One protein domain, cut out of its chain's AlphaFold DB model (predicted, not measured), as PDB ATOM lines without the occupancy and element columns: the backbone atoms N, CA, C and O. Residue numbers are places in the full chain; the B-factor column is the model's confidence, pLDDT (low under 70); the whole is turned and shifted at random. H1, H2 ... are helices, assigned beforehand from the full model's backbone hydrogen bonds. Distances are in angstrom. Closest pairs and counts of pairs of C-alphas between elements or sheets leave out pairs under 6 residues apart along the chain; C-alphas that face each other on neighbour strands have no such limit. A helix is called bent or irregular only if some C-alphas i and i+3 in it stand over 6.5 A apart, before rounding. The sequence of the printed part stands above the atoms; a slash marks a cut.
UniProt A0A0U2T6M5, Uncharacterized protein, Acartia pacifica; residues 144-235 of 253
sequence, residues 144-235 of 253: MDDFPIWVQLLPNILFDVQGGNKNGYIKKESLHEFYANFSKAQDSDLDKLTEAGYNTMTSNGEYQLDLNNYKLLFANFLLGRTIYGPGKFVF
ATOM      1  N   MET A 144     -28.427  59.668 -28.173       86.12
ATOM      2  CA  MET A 144     -27.954  59.276 -26.841       86.12
ATOM      3  C   MET A 144     -28.166  60.384 -25.796       86.12
ATOM      4  O   MET A 144     -28.419  60.091 -24.630       86.12
ATOM      5  N   ASP A 145     -28.104  61.645 -26.228       85.62
ATOM      6  CA  ASP A 145     -28.209  62.824 -25.361       85.62
ATOM      7  C   ASP A 145     -29.620  63.021 -24.779       85.62
ATOM      8  O   ASP A 145     -29.772  63.685 -23.754       85.62
ATOM      9  N   ASP A 146     -30.637  62.398 -25.384       85.38
ATOM     10  CA  ASP A 146     -32.026  62.443 -24.910       85.38
ATOM     11  C   ASP A 146     -32.276  61.496 -23.725       85.38
ATOM     12  O   ASP A 146     -33.297  61.589 -23.040       85.38
ATOM     13  N   PHE A 147     -31.353  60.565 -23.463       87.44
ATOM     14  CA  PHE A 147     -31.498  59.615 -22.367       87.44
ATOM     15  C   PHE A 147     -31.045  60.199 -21.025       87.44
ATOM     16  O   PHE A 147     -30.183  61.075 -20.979       87.44
ATOM     17  N   PRO A 148     -31.534  59.665 -19.892       86.56
ATOM     18  CA  PRO A 148     -30.993  59.985 -18.579       86.56
ATOM     19  C   PRO A 148     -29.481  59.749 -18.498       86.56
ATOM     20  O   PRO A 148     -28.953  58.811 -19.097       86.56
ATOM     21  N   ILE A 149     -28.803  60.545 -17.666       87.00
ATOM     22  CA  ILE A 149     -27.341  60.499 -17.487       87.00
ATOM     23  C   ILE A 149     -26.838  59.072 -17.228       87.00
ATOM     24  O   ILE A 149     -25.830  58.670 -17.800       87.00
ATOM     25  N   TRP A 150     -27.550  58.272 -16.430       87.12
ATOM     26  CA  TRP A 150     -27.117  56.908 -16.123       87.12
ATOM     27  C   TRP A 150     -27.035  56.003 -17.364       87.12
ATOM     28  O   TRP A 150     -26.166  55.135 -17.434       87.12
ATOM     29  N   VAL A 151     -27.891  56.223 -18.372       88.69
ATOM     30  CA  VAL A 151     -27.843  55.515 -19.664       88.69
ATOM     31  C   VAL A 151     -26.654  56.019 -20.473       88.69
ATOM     32  O   VAL A 151     -25.913  55.219 -21.039       88.69
ATOM     33  N   GLN A 152     -26.431  57.338 -20.490       90.00
ATOM     34  CA  GLN A 152     -25.307  57.979 -21.184       90.00
ATOM     35  C   GLN A 152     -23.940  57.530 -20.650       90.00
ATOM     36  O   GLN A 152     -22.956  57.486 -21.393       90.00
ATOM     37  N   LEU A 153     -23.871  57.155 -19.372       90.88
ATOM     38  CA  LEU A 153     -22.653  56.662 -18.737       90.88
ATOM     39  C   LEU A 153     -22.332  55.203 -19.091       90.88
ATOM     40  O   LEU A 153     -21.148  54.855 -19.121       90.88
ATOM     41  N   LEU A 154     -23.334  54.377 -19.421       90.69
ATOM     42  CA  LEU A 154     -23.147  52.953 -19.741       90.69
ATOM     43  C   LEU A 154     -22.093  52.693 -20.829       90.69
ATOM     44  O   LEU A 154     -21.232  51.850 -20.578       90.69
ATOM     45  N   PRO A 155     -22.079  53.391 -21.986       92.06
ATOM     46  CA  PRO A 155     -21.043  53.173 -22.988       92.06
ATOM     47  C   PRO A 155     -19.620  53.361 -22.453       92.06
ATOM     48  O   PRO A 155     -18.743  52.595 -22.824       92.06
ATOM     49  N   ASN A 156     -19.378  54.339 -21.569       93.50
ATOM     50  CA  ASN A 156     -18.037  54.555 -21.009       93.50
ATOM     51  C   ASN A 156     -17.652  53.405 -20.070       93.50
ATOM     52  O   ASN A 156     -16.566  52.849 -20.181       93.50
ATOM     53  N   ILE A 157     -18.573  53.003 -19.189       92.44
ATOM     54  CA  ILE A 157     -18.342  51.903 -18.246       92.44
ATOM     55  C   ILE A 157     -18.084  50.595 -19.003       92.44
ATOM     56  O   ILE A 157     -17.134  49.882 -18.702       92.44
ATOM     57  N   LEU A 158     -18.909  50.276 -20.001       92.31
ATOM     58  CA  LEU A 158     -18.775  49.042 -20.776       92.31
ATOM     59  C   LEU A 158     -17.531  49.043 -21.667       92.31
ATOM     60  O   LEU A 158     -16.901  47.999 -21.815       92.31
ATOM     61  N   PHE A 159     -17.145  50.201 -22.204       94.81
ATOM     62  CA  PHE A 159     -15.879  50.359 -22.913       94.81
ATOM     63  C   PHE A 159     -14.686  50.025 -22.009       94.81
ATOM     64  O   PHE A 159     -13.799  49.265 -22.407       94.81
ATOM     65  N   ASP A 160     -14.696  50.519 -20.768       93.81
ATOM     66  CA  ASP A 160     -13.656  50.214 -19.786       93.81
ATOM     67  C   ASP A 160     -13.665  48.724 -19.405       93.81
ATOM     68  O   ASP A 160     -12.602  48.104 -19.336       93.81
ATOM     69  N   VAL A 161     -14.849  48.120 -19.224       92.69
ATOM     70  CA  VAL A 161     -14.987  46.676 -18.939       92.69
ATOM     71  C   VAL A 161     -14.417  45.821 -20.071       92.69
ATOM     72  O   VAL A 161     -13.776  44.808 -19.808       92.69
ATOM     73  N   GLN A 162     -14.605  46.232 -21.327       92.62
ATOM     74  CA  GLN A 162     -14.055  45.553 -22.507       92.62
ATOM     75  C   GLN A 162     -12.559  45.852 -22.734       92.62
ATOM     76  O   GLN A 162     -11.990  45.475 -23.759       92.62
ATOM     77  N   GLY A 163     -11.895  46.515 -21.781       90.75
ATOM     78  CA  GLY A 163     -10.457  46.778 -21.797       90.75
ATOM     79  C   GLY A 163     -10.038  48.008 -22.602       90.75
ATOM     80  O   GLY A 163      -8.839  48.205 -22.824       90.75
ATOM     81  N   GLY A 164     -10.988  48.847 -23.022       90.25
ATOM     82  CA  GLY A 164     -10.728  50.037 -23.827       90.25
ATOM     83  C   GLY A 164      -9.861  51.086 -23.122       90.25
ATOM     84  O   GLY A 164      -9.036  51.737 -23.764       90.25
ATOM     85  N   ASN A 165      -9.948  51.200 -21.794       87.88
ATOM     86  CA  ASN A 165      -9.156  52.159 -21.013       87.88
ATOM     87  C   ASN A 165      -7.643  51.874 -21.009       87.88
ATOM     88  O   ASN A 165      -6.849  52.796 -20.834       87.88
ATOM     89  N   LYS A 166      -7.224  50.618 -21.227       86.56
ATOM     90  CA  LYS A 166      -5.810  50.214 -21.145       86.56
ATOM     91  C   LYS A 166      -4.980  50.796 -22.288       86.56
ATOM     92  O   LYS A 166      -3.810  51.106 -22.094       86.56
ATOM     93  N   ASN A 167      -5.575  50.905 -23.479       85.88
ATOM     94  CA  ASN A 167      -4.880  51.332 -24.702       85.88
ATOM     95  C   ASN A 167      -5.586  52.487 -25.439       85.88
ATOM     96  O   ASN A 167      -5.100  52.916 -26.481       85.88
ATOM     97  N   GLY A 168      -6.731  52.967 -24.942       92.31
ATOM     98  CA  GLY A 168      -7.584  53.949 -25.624       92.31
ATOM     99  C   GLY A 168      -8.518  53.353 -26.688       92.31
ATOM    100  O   GLY A 168      -9.314  54.083 -27.272       92.31
ATOM    101  N   TYR A 169      -8.448  52.042 -26.925       94.75
ATOM    102  CA  TYR A 169      -9.305  51.294 -27.845       94.75
ATOM    103  C   TYR A 169      -9.437  49.833 -27.392       94.75
ATOM    104  O   TYR A 169      -8.554  49.293 -26.716       94.75
ATOM    105  N   ILE A 170     -10.537  49.189 -27.777       95.06
ATOM    106  CA  ILE A 170     -10.801  47.774 -27.501       95.06
ATOM    107  C   ILE A 170     -10.054  46.918 -28.525       95.06
ATOM    108  O   ILE A 170     -10.184  47.114 -29.733       95.06
ATOM    109  N   LYS A 171      -9.277  45.950 -28.035       94.00
ATOM    110  CA  LYS A 171      -8.604  44.951 -28.871       94.00
ATOM    111  C   LYS A 171      -9.508  43.750 -29.112       94.00
ATOM    112  O   LYS A 171     -10.375  43.441 -28.295       94.00
ATOM    113  N   LYS A 172      -9.260  43.033 -30.205       93.50
ATOM    114  CA  LYS A 172     -10.020  41.831 -30.561       93.50
ATOM    115  C   LYS A 172      -9.915  40.741 -29.495       93.50
ATOM    116  O   LYS A 172     -10.907  40.085 -29.208       93.50
ATOM    117  N   GLU A 173      -8.751  40.591 -28.866       92.38
ATOM    118  CA  GLU A 173      -8.529  39.612 -27.799       92.38
ATOM    119  C   GLU A 173      -9.359  39.951 -26.553       92.38
ATOM    120  O   GLU A 173     -10.027  39.085 -25.997       92.38
ATOM    121  N   SER A 174      -9.402  41.229 -26.159       91.50
ATOM    122  CA  SER A 174     -10.225  41.688 -25.028       91.50
ATOM    123  C   SER A 174     -11.723  41.549 -25.312       91.50
ATOM    124  O   SER A 174     -12.498  41.189 -24.427       91.50
ATOM    125  N   LEU A 175     -12.136  41.772 -26.562       91.00
ATOM    126  CA  LEU A 175     -13.510  41.537 -26.998       91.00
ATOM    127  C   LEU A 175     -13.876  40.043 -26.958       91.00
ATOM    128  O   LEU A 175     -14.970  39.692 -26.517       91.00
ATOM    129  N   HIS A 176     -12.954  39.166 -27.364       91.38
ATOM    130  CA  HIS A 176     -13.127  37.715 -27.290       91.38
ATOM    131  C   HIS A 176     -13.308  37.248 -25.839       91.38
ATOM    132  O   HIS A 176     -14.256  36.526 -25.530       91.38
ATOM    133  N   GLU A 177     -12.447  37.705 -24.923       89.25
ATOM    134  CA  GLU A 177     -12.562  37.424 -23.485       89.25
ATOM    135  C   GLU A 177     -13.906  37.898 -22.919       89.25
ATOM    136  O   GLU A 177     -14.557  37.182 -22.152       89.25
ATOM    137  N   PHE A 178     -14.369  39.078 -23.333       89.38
ATOM    138  CA  PHE A 178     -15.675  39.588 -22.937       89.38
ATOM    139  C   PHE A 178     -16.812  38.673 -23.423       89.38
ATOM    140  O   PHE A 178     -17.655  38.261 -22.621       89.38
ATOM    141  N   TYR A 179     -16.822  38.277 -24.701       88.50
ATOM    142  CA  TYR A 179     -17.840  37.361 -25.228       88.50
ATOM    143  C   TYR A 179     -17.786  35.973 -24.581       88.50
ATOM    144  O   TYR A 179     -18.842  35.381 -24.356       88.50
ATOM    145  N   ALA A 180     -16.605  35.459 -24.233       86.50
ATOM    146  CA  ALA A 180     -16.459  34.180 -23.534       86.50
ATOM    147  C   ALA A 180     -17.195  34.178 -22.183       86.50
ATOM    148  O   ALA A 180     -17.807  33.189 -21.791       86.50
ATOM    149  N   ASN A 181     -17.182  35.312 -21.480       83.50
ATOM    150  CA  ASN A 181     -17.814  35.441 -20.170       83.50
ATOM    151  C   ASN A 181     -19.343  35.608 -20.234       83.50
ATOM    152  O   ASN A 181     -20.041  35.336 -19.248       83.50
ATOM    153  N   PHE A 182     -19.892  36.074 -21.358       73.81
ATOM    154  CA  PHE A 182     -21.333  36.307 -21.526       73.81
ATOM    155  C   PHE A 182     -22.038  35.268 -22.398       73.81
ATOM    156  O   PHE A 182     -23.223  34.998 -22.180       73.81
ATOM    157  N   SER A 183     -21.329  34.647 -23.336       70.75
ATOM    158  CA  SER A 183     -21.871  33.590 -24.178       70.75
ATOM    159  C   SER A 183     -21.724  32.224 -23.502       70.75
ATOM    160  O   SER A 183     -20.806  31.979 -22.729       70.75
ATOM    161  N   LYS A 184     -22.646  31.309 -23.806       65.44
ATOM    162  CA  LYS A 184     -22.471  29.869 -23.544       65.44
ATOM    163  C   LYS A 184     -22.008  29.136 -24.814       65.44
ATOM    164  O   LYS A 184     -22.311  27.956 -24.973       65.44
ATOM    165  N   ALA A 185     -21.415  29.863 -25.764       63.16
ATOM    166  CA  ALA A 185     -21.038  29.320 -27.063       63.16
ATOM    167  C   ALA A 185     -19.829  28.383 -26.934       63.16
ATOM    168  O   ALA A 185     -19.061  28.481 -25.981       63.16
ATOM    169  N   GLN A 186     -19.675  27.465 -27.892       62.91
ATOM    170  CA  GLN A 186     -18.445  26.682 -28.023       62.91
ATOM    171  C   GLN A 186     -17.316  27.571 -28.563       62.91
ATOM    172  O   GLN A 186     -17.582  28.479 -29.352       62.91
ATOM    173  N   ASP A 187     -16.069  27.270 -28.192       68.88
ATOM    174  CA  ASP A 187     -14.887  28.077 -28.538       68.88
ATOM    175  C   ASP A 187     -14.778  28.382 -30.046       68.88
ATOM    176  O   ASP A 187     -14.505  29.509 -30.446       68.88
ATOM    177  N   SER A 188     -15.095  27.413 -30.914       70.50
ATOM    178  CA  SER A 188     -15.005  27.589 -32.373       70.50
ATOM    179  C   SER A 188     -16.064  28.526 -32.971       70.50
ATOM    180  O   SER A 188     -15.833  29.134 -34.021       70.50
ATOM    181  N   ASP A 189     -17.226  28.649 -32.331       81.06
ATOM    182  CA  ASP A 189     -18.269  29.600 -32.725       81.06
ATOM    183  C   ASP A 189     -17.989  30.987 -32.140       81.06
ATOM    184  O   ASP A 189     -18.283  32.002 -32.777       81.06
ATOM    185  N   LEU A 190     -17.364  31.030 -30.962       84.94
ATOM    186  CA  LEU A 190     -16.920  32.253 -30.306       84.94
ATOM    187  C   LEU A 190     -15.844  32.982 -31.122       84.94
ATOM    188  O   LEU A 190     -15.942  34.198 -31.306       84.94
ATOM    189  N   ASP A 191     -14.877  32.251 -31.677       87.75
ATOM    190  CA  ASP A 191     -13.843  32.807 -32.557       87.75
ATOM    191  C   ASP A 191     -14.457  33.475 -33.793       87.75
ATOM    192  O   ASP A 191     -14.163  34.630 -34.106       87.75
ATOM    193  N   LYS A 192     -15.371  32.772 -34.476       86.44
ATOM    194  CA  LYS A 192     -16.059  33.289 -35.672       86.44
ATOM    195  C   LYS A 192     -16.901  34.518 -35.356       86.44
ATOM    196  O   LYS A 192     -16.911  35.472 -36.131       86.44
ATOM    197  N   LEU A 193     -17.607  34.492 -34.230       86.75
ATOM    198  CA  LEU A 193     -18.406  35.614 -33.755       86.75
ATOM    199  C   LEU A 193     -17.526  36.827 -33.440       86.75
ATOM    200  O   LEU A 193     -17.865  37.947 -33.818       86.75
ATOM    201  N   THR A 194     -16.394  36.610 -32.774       90.56
ATOM    202  CA  THR A 194     -15.450  37.678 -32.435       90.56
ATOM    203  C   THR A 194     -14.829  38.270 -33.694       90.56
ATOM    204  O   THR A 194     -14.785  39.488 -33.830       90.56
ATOM    205  N   GLU A 195     -14.418  37.436 -34.650       91.31
ATOM    206  CA  GLU A 195     -13.925  37.868 -35.960       91.31
ATOM    207  C   GLU A 195     -14.956  38.736 -36.688       91.31
ATOM    208  O   GLU A 195     -14.677  39.883 -37.033       91.31
ATOM    209  N   ALA A 196     -16.168  38.212 -36.882       88.38
ATOM    210  CA  ALA A 196     -17.221  38.909 -37.606       88.38
ATOM    211  C   ALA A 196     -17.632  40.210 -36.902       88.38
ATOM    212  O   ALA A 196     -17.775  41.246 -37.552       88.38
ATOM    213  N   GLY A 197     -17.781  40.171 -35.577       89.12
ATOM    214  CA  GLY A 197     -18.160  41.328 -34.778       89.12
ATOM    215  C   GLY A 197     -17.089  42.411 -34.782       89.12
ATOM    216  O   GLY A 197     -17.403  43.569 -35.047       89.12
ATOM    217  N   TYR A 198     -15.824  42.047 -34.563       92.19
ATOM    218  CA  TYR A 198     -14.718  43.003 -34.571       92.19
ATOM    219  C   TYR A 198     -14.545  43.640 -35.951       92.19
ATOM    220  O   TYR A 198     -14.472  44.864 -36.053       92.19
ATOM    221  N   ASN A 199     -14.571  42.842 -37.022       91.38
ATOM    222  CA  ASN A 199     -14.464  43.350 -38.392       91.38
ATOM    223  C   ASN A 199     -15.644  44.257 -38.753       91.38
ATOM    224  O   ASN A 199     -15.449  45.304 -39.359       91.38
ATOM    225  N   THR A 200     -16.861  43.923 -38.320       89.62
ATOM    226  CA  THR A 200     -18.034  44.773 -38.568       89.62
ATOM    227  C   THR A 200     -17.951  46.098 -37.805       89.62
ATOM    228  O   THR A 200     -18.222  47.149 -38.376       89.62
ATOM    229  N   MET A 201     -17.543  46.076 -36.532       90.75
ATOM    230  CA  MET A 201     -17.442  47.279 -35.690       90.75
ATOM    231  C   MET A 201     -16.272  48.204 -36.066       90.75
ATOM    232  O   MET A 201     -16.291  49.387 -35.735       90.75
ATOM    233  N   THR A 202     -15.260  47.671 -36.754       92.12
ATOM    234  CA  THR A 202     -14.065  48.414 -37.199       92.12
ATOM    235  C   THR A 202     -14.043  48.683 -38.705       92.12
ATOM    236  O   THR A 202     -13.056  49.217 -39.206       92.12
ATOM    237  N   SER A 203     -15.089  48.295 -39.443       89.75
ATOM    238  CA  SER A 203     -15.119  48.315 -40.914       89.75
ATOM    239  C   SER A 203     -13.880  47.650 -41.532       89.75
ATOM    240  O   SER A 203     -13.168  48.243 -42.333       89.75
ATOM    241  N   ASN A 204     -13.597  46.409 -41.131       89.50
ATOM    242  CA  ASN A 204     -12.409  45.631 -41.508       89.50
ATOM    243  C   ASN A 204     -11.075  46.316 -41.149       89.50
ATOM    244  O   ASN A 204     -10.082  46.168 -41.860       89.50
ATOM    245  N   GLY A 205     -11.046  47.052 -40.034       89.25
ATOM    246  CA  GLY A 205      -9.851  47.727 -39.528       89.25
ATOM    247  C   GLY A 205      -9.622  49.144 -40.060       89.25
ATOM    248  O   GLY A 205      -8.605  49.741 -39.712       89.25
ATOM    249  N   GLU A 206     -10.538  49.705 -40.857       90.38
ATOM    250  CA  GLU A 206     -10.487  51.121 -41.260       90.38
ATOM    251  C   GLU A 206     -10.617  52.070 -40.059       90.38
ATOM    252  O   GLU A 206      -9.991  53.131 -40.034       90.38
ATOM    253  N   TYR A 207     -11.391  51.670 -39.046       90.62
ATOM    254  CA  TYR A 207     -11.590  52.429 -37.815       90.62
ATOM    255  C   TYR A 207     -11.080  51.663 -36.601       90.62
ATOM    256  O   TYR A 207     -11.221  50.445 -36.493       90.62
ATOM    257  N   GLN A 208     -10.539  52.397 -35.631       92.06
ATOM    258  CA  GLN A 208     -10.253  51.832 -34.318       92.06
ATOM    259  C   GLN A 208     -11.537  51.752 -33.493       92.06
ATOM    260  O   GLN A 208     -12.428  52.600 -33.594       92.06
ATOM    261  N   LEU A 209     -11.630  50.729 -32.647       93.38
ATOM    262  CA  LEU A 209     -12.722  50.596 -31.689       93.38
ATOM    263  C   LEU A 209     -12.426  51.451 -30.446       93.38
ATOM    264  O   LEU A 209     -12.222  50.927 -29.353       93.38
ATOM    265  N   ASP A 210     -12.308  52.765 -30.650       95.25
ATOM    266  CA  ASP A 210     -12.119  53.768 -29.599       95.25
ATOM    267  C   ASP A 210     -13.450  54.134 -28.917       95.25
ATOM    268  O   ASP A 210     -14.523  53.669 -29.310       95.25
ATOM    269  N   LEU A 211     -13.399  54.972 -27.878       94.38
ATOM    270  CA  LEU A 211     -14.594  55.340 -27.114       94.38
ATOM    271  C   LEU A 211     -15.649  56.075 -27.960       94.38
ATOM    272  O   LEU A 211     -16.847  55.922 -27.717       94.38
ATOM    273  N   ASN A 212     -15.234  56.873 -28.946       93.38
ATOM    274  CA  ASN A 212     -16.162  57.639 -29.776       93.38
ATOM    275  C   ASN A 212     -16.926  56.713 -30.723       93.38
ATOM    276  O   ASN A 212     -18.156  56.764 -30.773       93.38
ATOM    277  N   ASN A 213     -16.214  55.818 -31.410       93.06
ATOM    278  CA  ASN A 213     -16.822  54.794 -32.248       93.06
ATOM    279  C   ASN A 213     -17.705  53.856 -31.406       93.06
ATOM    280  O   ASN A 213     -18.853  53.586 -31.754       93.06
ATOM    281  N   TYR A 214     -17.231  53.446 -30.227       93.88
ATOM    282  CA  TYR A 214     -18.000  52.605 -29.311       93.88
ATOM    283  C   TYR A 214     -19.322  53.252 -28.873       93.88
ATOM    284  O   TYR A 214     -20.350  52.579 -28.837       93.88
ATOM    285  N   LYS A 215     -19.345  54.563 -28.600       92.50
ATOM    286  CA  LYS A 215     -20.587  55.295 -28.286       92.50
ATOM    287  C   LYS A 215     -21.594  55.257 -29.435       92.50
ATOM    288  O   LYS A 215     -22.781  55.062 -29.179       92.50
ATOM    289  N   LEU A 216     -21.139  55.390 -30.681       91.44
ATOM    290  CA  LEU A 216     -22.004  55.283 -31.862       91.44
ATOM    291  C   LEU A 216     -22.568  53.866 -32.016       91.44
ATOM    292  O   LEU A 216     -23.763  53.697 -32.263       91.44
ATOM    293  N   LEU A 217     -21.732  52.847 -31.807       91.81
ATOM    294  CA  LEU A 217     -22.147  51.444 -31.824       91.81
ATOM    295  C   LEU A 217     -23.150  51.139 -30.708       91.81
ATOM    296  O   LEU A 217     -24.147  50.464 -30.951       91.81
ATOM    297  N   PHE A 218     -22.939  51.679 -29.508       90.81
ATOM    298  CA  PHE A 218     -23.867  51.534 -28.389       90.81
ATOM    299  C   PHE A 218     -25.203  52.236 -28.658       90.81
ATOM    300  O   PHE A 218     -26.264  51.660 -28.420       90.81
ATOM    301  N   ALA A 219     -25.184  53.449 -29.215       89.00
ATOM    302  CA  ALA A 219     -26.401  54.144 -29.624       89.00
ATOM    303  C   ALA A 219     -27.155  53.350 -30.704       89.00
ATOM    304  O   ALA A 219     -28.372  53.183 -30.613       89.00
ATOM    305  N   ASN A 220     -26.439  52.782 -31.682       88.69
ATOM    306  CA  ASN A 220     -27.017  51.893 -32.688       88.69
ATOM    307  C   ASN A 220     -27.600  50.617 -32.065       88.69
ATOM    308  O   ASN A 220     -28.692  50.202 -32.448       88.69
ATOM    309  N   PHE A 221     -26.925  50.022 -31.079       86.62
ATOM    310  CA  PHE A 221     -27.454  48.888 -30.327       86.62
ATOM    311  C   PHE A 221     -28.769  49.251 -29.637       86.62
ATOM    312  O   PHE A 221     -29.747  48.511 -29.750       86.62
ATOM    313  N   LEU A 222     -28.813  50.390 -28.950       83.75
ATOM    314  CA  LEU A 222     -29.950  50.781 -28.129       83.75
ATOM    315  C   LEU A 222     -31.155  51.200 -28.988       83.75
ATOM    316  O   LEU A 222     -32.227  50.599 -28.894       83.75
ATOM    317  N   LEU A 223     -30.953  52.162 -29.891       83.50
ATOM    318  CA  LEU A 223     -31.999  52.767 -30.725       83.50
ATOM    319  C   LEU A 223     -32.313  51.965 -31.995       83.50
ATOM    320  O   LEU A 223     -33.381  52.140 -32.583       83.50
ATOM    321  N   GLY A 224     -31.415  51.076 -32.427       81.19
ATOM    322  CA  GLY A 224     -31.559  50.313 -33.664       81.19
ATOM    323  C   GLY A 224     -32.859  49.513 -33.705       81.19
ATOM    324  O   GLY A 224     -33.149  48.713 -32.812       81.19
ATOM    325  N   ARG A 225     -33.646  49.719 -34.763       76.00
ATOM    326  CA  ARG A 225     -34.938  49.045 -34.968       76.00
ATOM    327  C   ARG A 225     -34.832  47.759 -35.790       76.00
ATOM    328  O   ARG A 225     -35.836  47.069 -35.934       76.00
ATOM    329  N   THR A 226     -33.642  47.438 -36.301       71.81
ATOM    330  CA  THR A 226     -33.391  46.304 -37.202       71.81
ATOM    331  C   THR A 226     -32.183  45.475 -36.764       71.81
ATOM    332  O   THR A 226     -31.324  45.941 -36.013       71.81
ATOM    333  N   ILE A 227     -32.105  44.249 -37.286       69.25
ATOM    334  CA  ILE A 227     -31.032  43.273 -37.026       69.25
ATOM    335  C   ILE A 227     -29.691  43.614 -37.698       69.25
ATOM    336  O   ILE A 227     -28.679  43.004 -37.381       69.25
ATOM    337  N   TYR A 228     -29.655  44.578 -38.622       70.12
ATOM    338  CA  TYR A 228     -28.495  44.800 -39.499       70.12
ATOM    339  C   TYR A 228     -27.488  45.835 -38.978       70.12
ATOM    340  O   TYR A 228     -26.504  46.135 -39.650       70.12
ATOM    341  N   GLY A 229     -27.724  46.407 -37.796       76.69
ATOM    342  CA  GLY A 229     -26.839  47.412 -37.216       76.69
ATOM    343  C   GLY A 229     -25.543  46.811 -36.652       76.69
ATOM    344  O   GLY A 229     -25.604  45.781 -35.973       76.69
ATOM    345  N   PRO A 230     -24.373  47.457 -36.844       82.56
ATOM    346  CA  PRO A 230     -23.104  46.987 -36.278       82.56
ATOM    347  C   PRO A 230     -23.114  46.962 -34.739       82.56
ATOM    348  O   PRO A 230     -22.373  46.195 -34.129       82.56
ATOM    349  N   GLY A 231     -24.006  47.730 -34.100       82.19
ATOM    350  CA  GLY A 231     -24.183  47.758 -32.649       82.19
ATOM    351  C   GLY A 231     -24.626  46.427 -32.040       82.19
ATOM    352  O   GLY A 231     -24.386  46.190 -30.858       82.19
ATOM    353  N   LYS A 232     -25.208  45.502 -32.818       82.12
ATOM    354  CA  LYS A 232     -25.608  44.176 -32.305       82.12
ATOM    355  C   LYS A 232     -24.439  43.389 -31.705       82.12
ATOM    356  O   LYS A 232     -24.638  42.581 -30.800       82.12
ATOM    357  N   PHE A 233     -23.224  43.665 -32.177       85.44
ATOM    358  CA  PHE A 233     -22.021  42.996 -31.716       85.44
ATOM    359  C   PHE A 233     -21.478  43.565 -30.407       85.44
ATOM    360  O   PHE A 233     -20.738  42.859 -29.751       85.44
ATOM    361  N   VAL A 234     -21.907  44.737 -29.926       87.00
ATOM    362  CA  VAL A 234     -21.386  45.344 -28.677       87.00
ATOM    363  C   VAL A 234     -21.388  44.370 -27.486       87.00
ATOM    364  O   VAL A 234     -20.505  44.428 -26.629       87.00
ATOM    365  N   PHE A 235     -22.354  43.447 -27.458       81.31
ATOM    366  CA  PHE A 235     -22.480  42.415 -26.431       81.31
ATOM    367  C   PHE A 235     -22.185  40.983 -26.903       81.31
ATOM    368  O   PHE A 235     -22.187  40.070 -26.080       81.31
TER     369      PHE A 235
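Overview. This is residues 144 to 235 of the 253 residues of an uncharacterized protein of Acartia pacifica (UniProt A0A0U2T6M5). Two crossed pairs of helices, H1 with H5 and H3 with H4, make the two halves of this domain, and the short last helix H6 bridges them, packing on both H5 and H4 near the middle. The very short H2 lies toward the outside, near H1, on the way from the first pair to the second. You have 92 printed residues with six named helices, in the order H1 H2 H3 H4 H5 H6, and no named strand: the class is all helix. The whole is compact, with a radius of gyration of the C-alphas of 12.8 A, and spans 39 by 32 by 28 A.

Arrangement. Start with H1, residues 149 to 161, which with residues 155 to 159 alone touches H5, residues 211 to 223. Look at Pro 155 and Lys 215, their closest C-alphas, 5.7 A apart; the two helices run opposite ways at a steep tilt of 56 degrees. H2, residues 164 to 167, is close to H1 but not clearly touching, the closest C-alphas being those of Phe 159 and Asn 165, 7.2 A apart. Next, H3, residues 172 to 182, touches H4, residues 187 to 201, at a steep tilt of 57 degrees, opposite ways; their closest C-alphas are those of His 176 and Thr 194, 5.6 A apart. H3 and H5 are apart. H6, residues 230 to 235, touches H5 about perpendicular, at 84 degrees, with the C-alphas of Phe 221 and Gly 231 closest at 4.2 A. It also touches H4, with residues 197 to 201 of H4 alone; the closest C-alphas, of Gly 197 and Phe 233, are 5.2 A apart. In H3 and H5 every O i to N i+4 pair is within hydrogen-bond range; in H1 it is 6 of 9, in H4 10 of 11, in H6 0 of 2, beside 2 of 3 O i to N i+3 pairs, and H2 is too short for an O i to N i+4 pair.

Along the chain. Find C-alpha 149 at (-27.341, 60.499, -17.487); from there H1 runs 18.6 A to C-alpha 161. H1 is only just irregular, with C-alphas 152 and 155 6.7 A apart. H2 measures 6.1 A and H3 15.5 A. H4, the longest, starts at C-alpha 187 at (-14.887, 28.077, -28.538) and runs 20.6 A. H5 measures 18.0 A. H6 runs 10.9 A to C-alpha 235 at (-22.480, 42.415, -26.431) and is only just irregular, with C-alphas 232 and 235 6.9 A apart.

Size, cuts and confidence. The two C-alphas farthest apart are those of Asp 146 and Ser 188, 39.5 A. The printed part has no cut and no long link; the links H4 to H5 and H5 to H6 are short, with 9 and 6 residues, and the other three are tight. The mean pLDDT of the printed part is 86.9; look for values under 70 at residues 184 to 187 and residue 227.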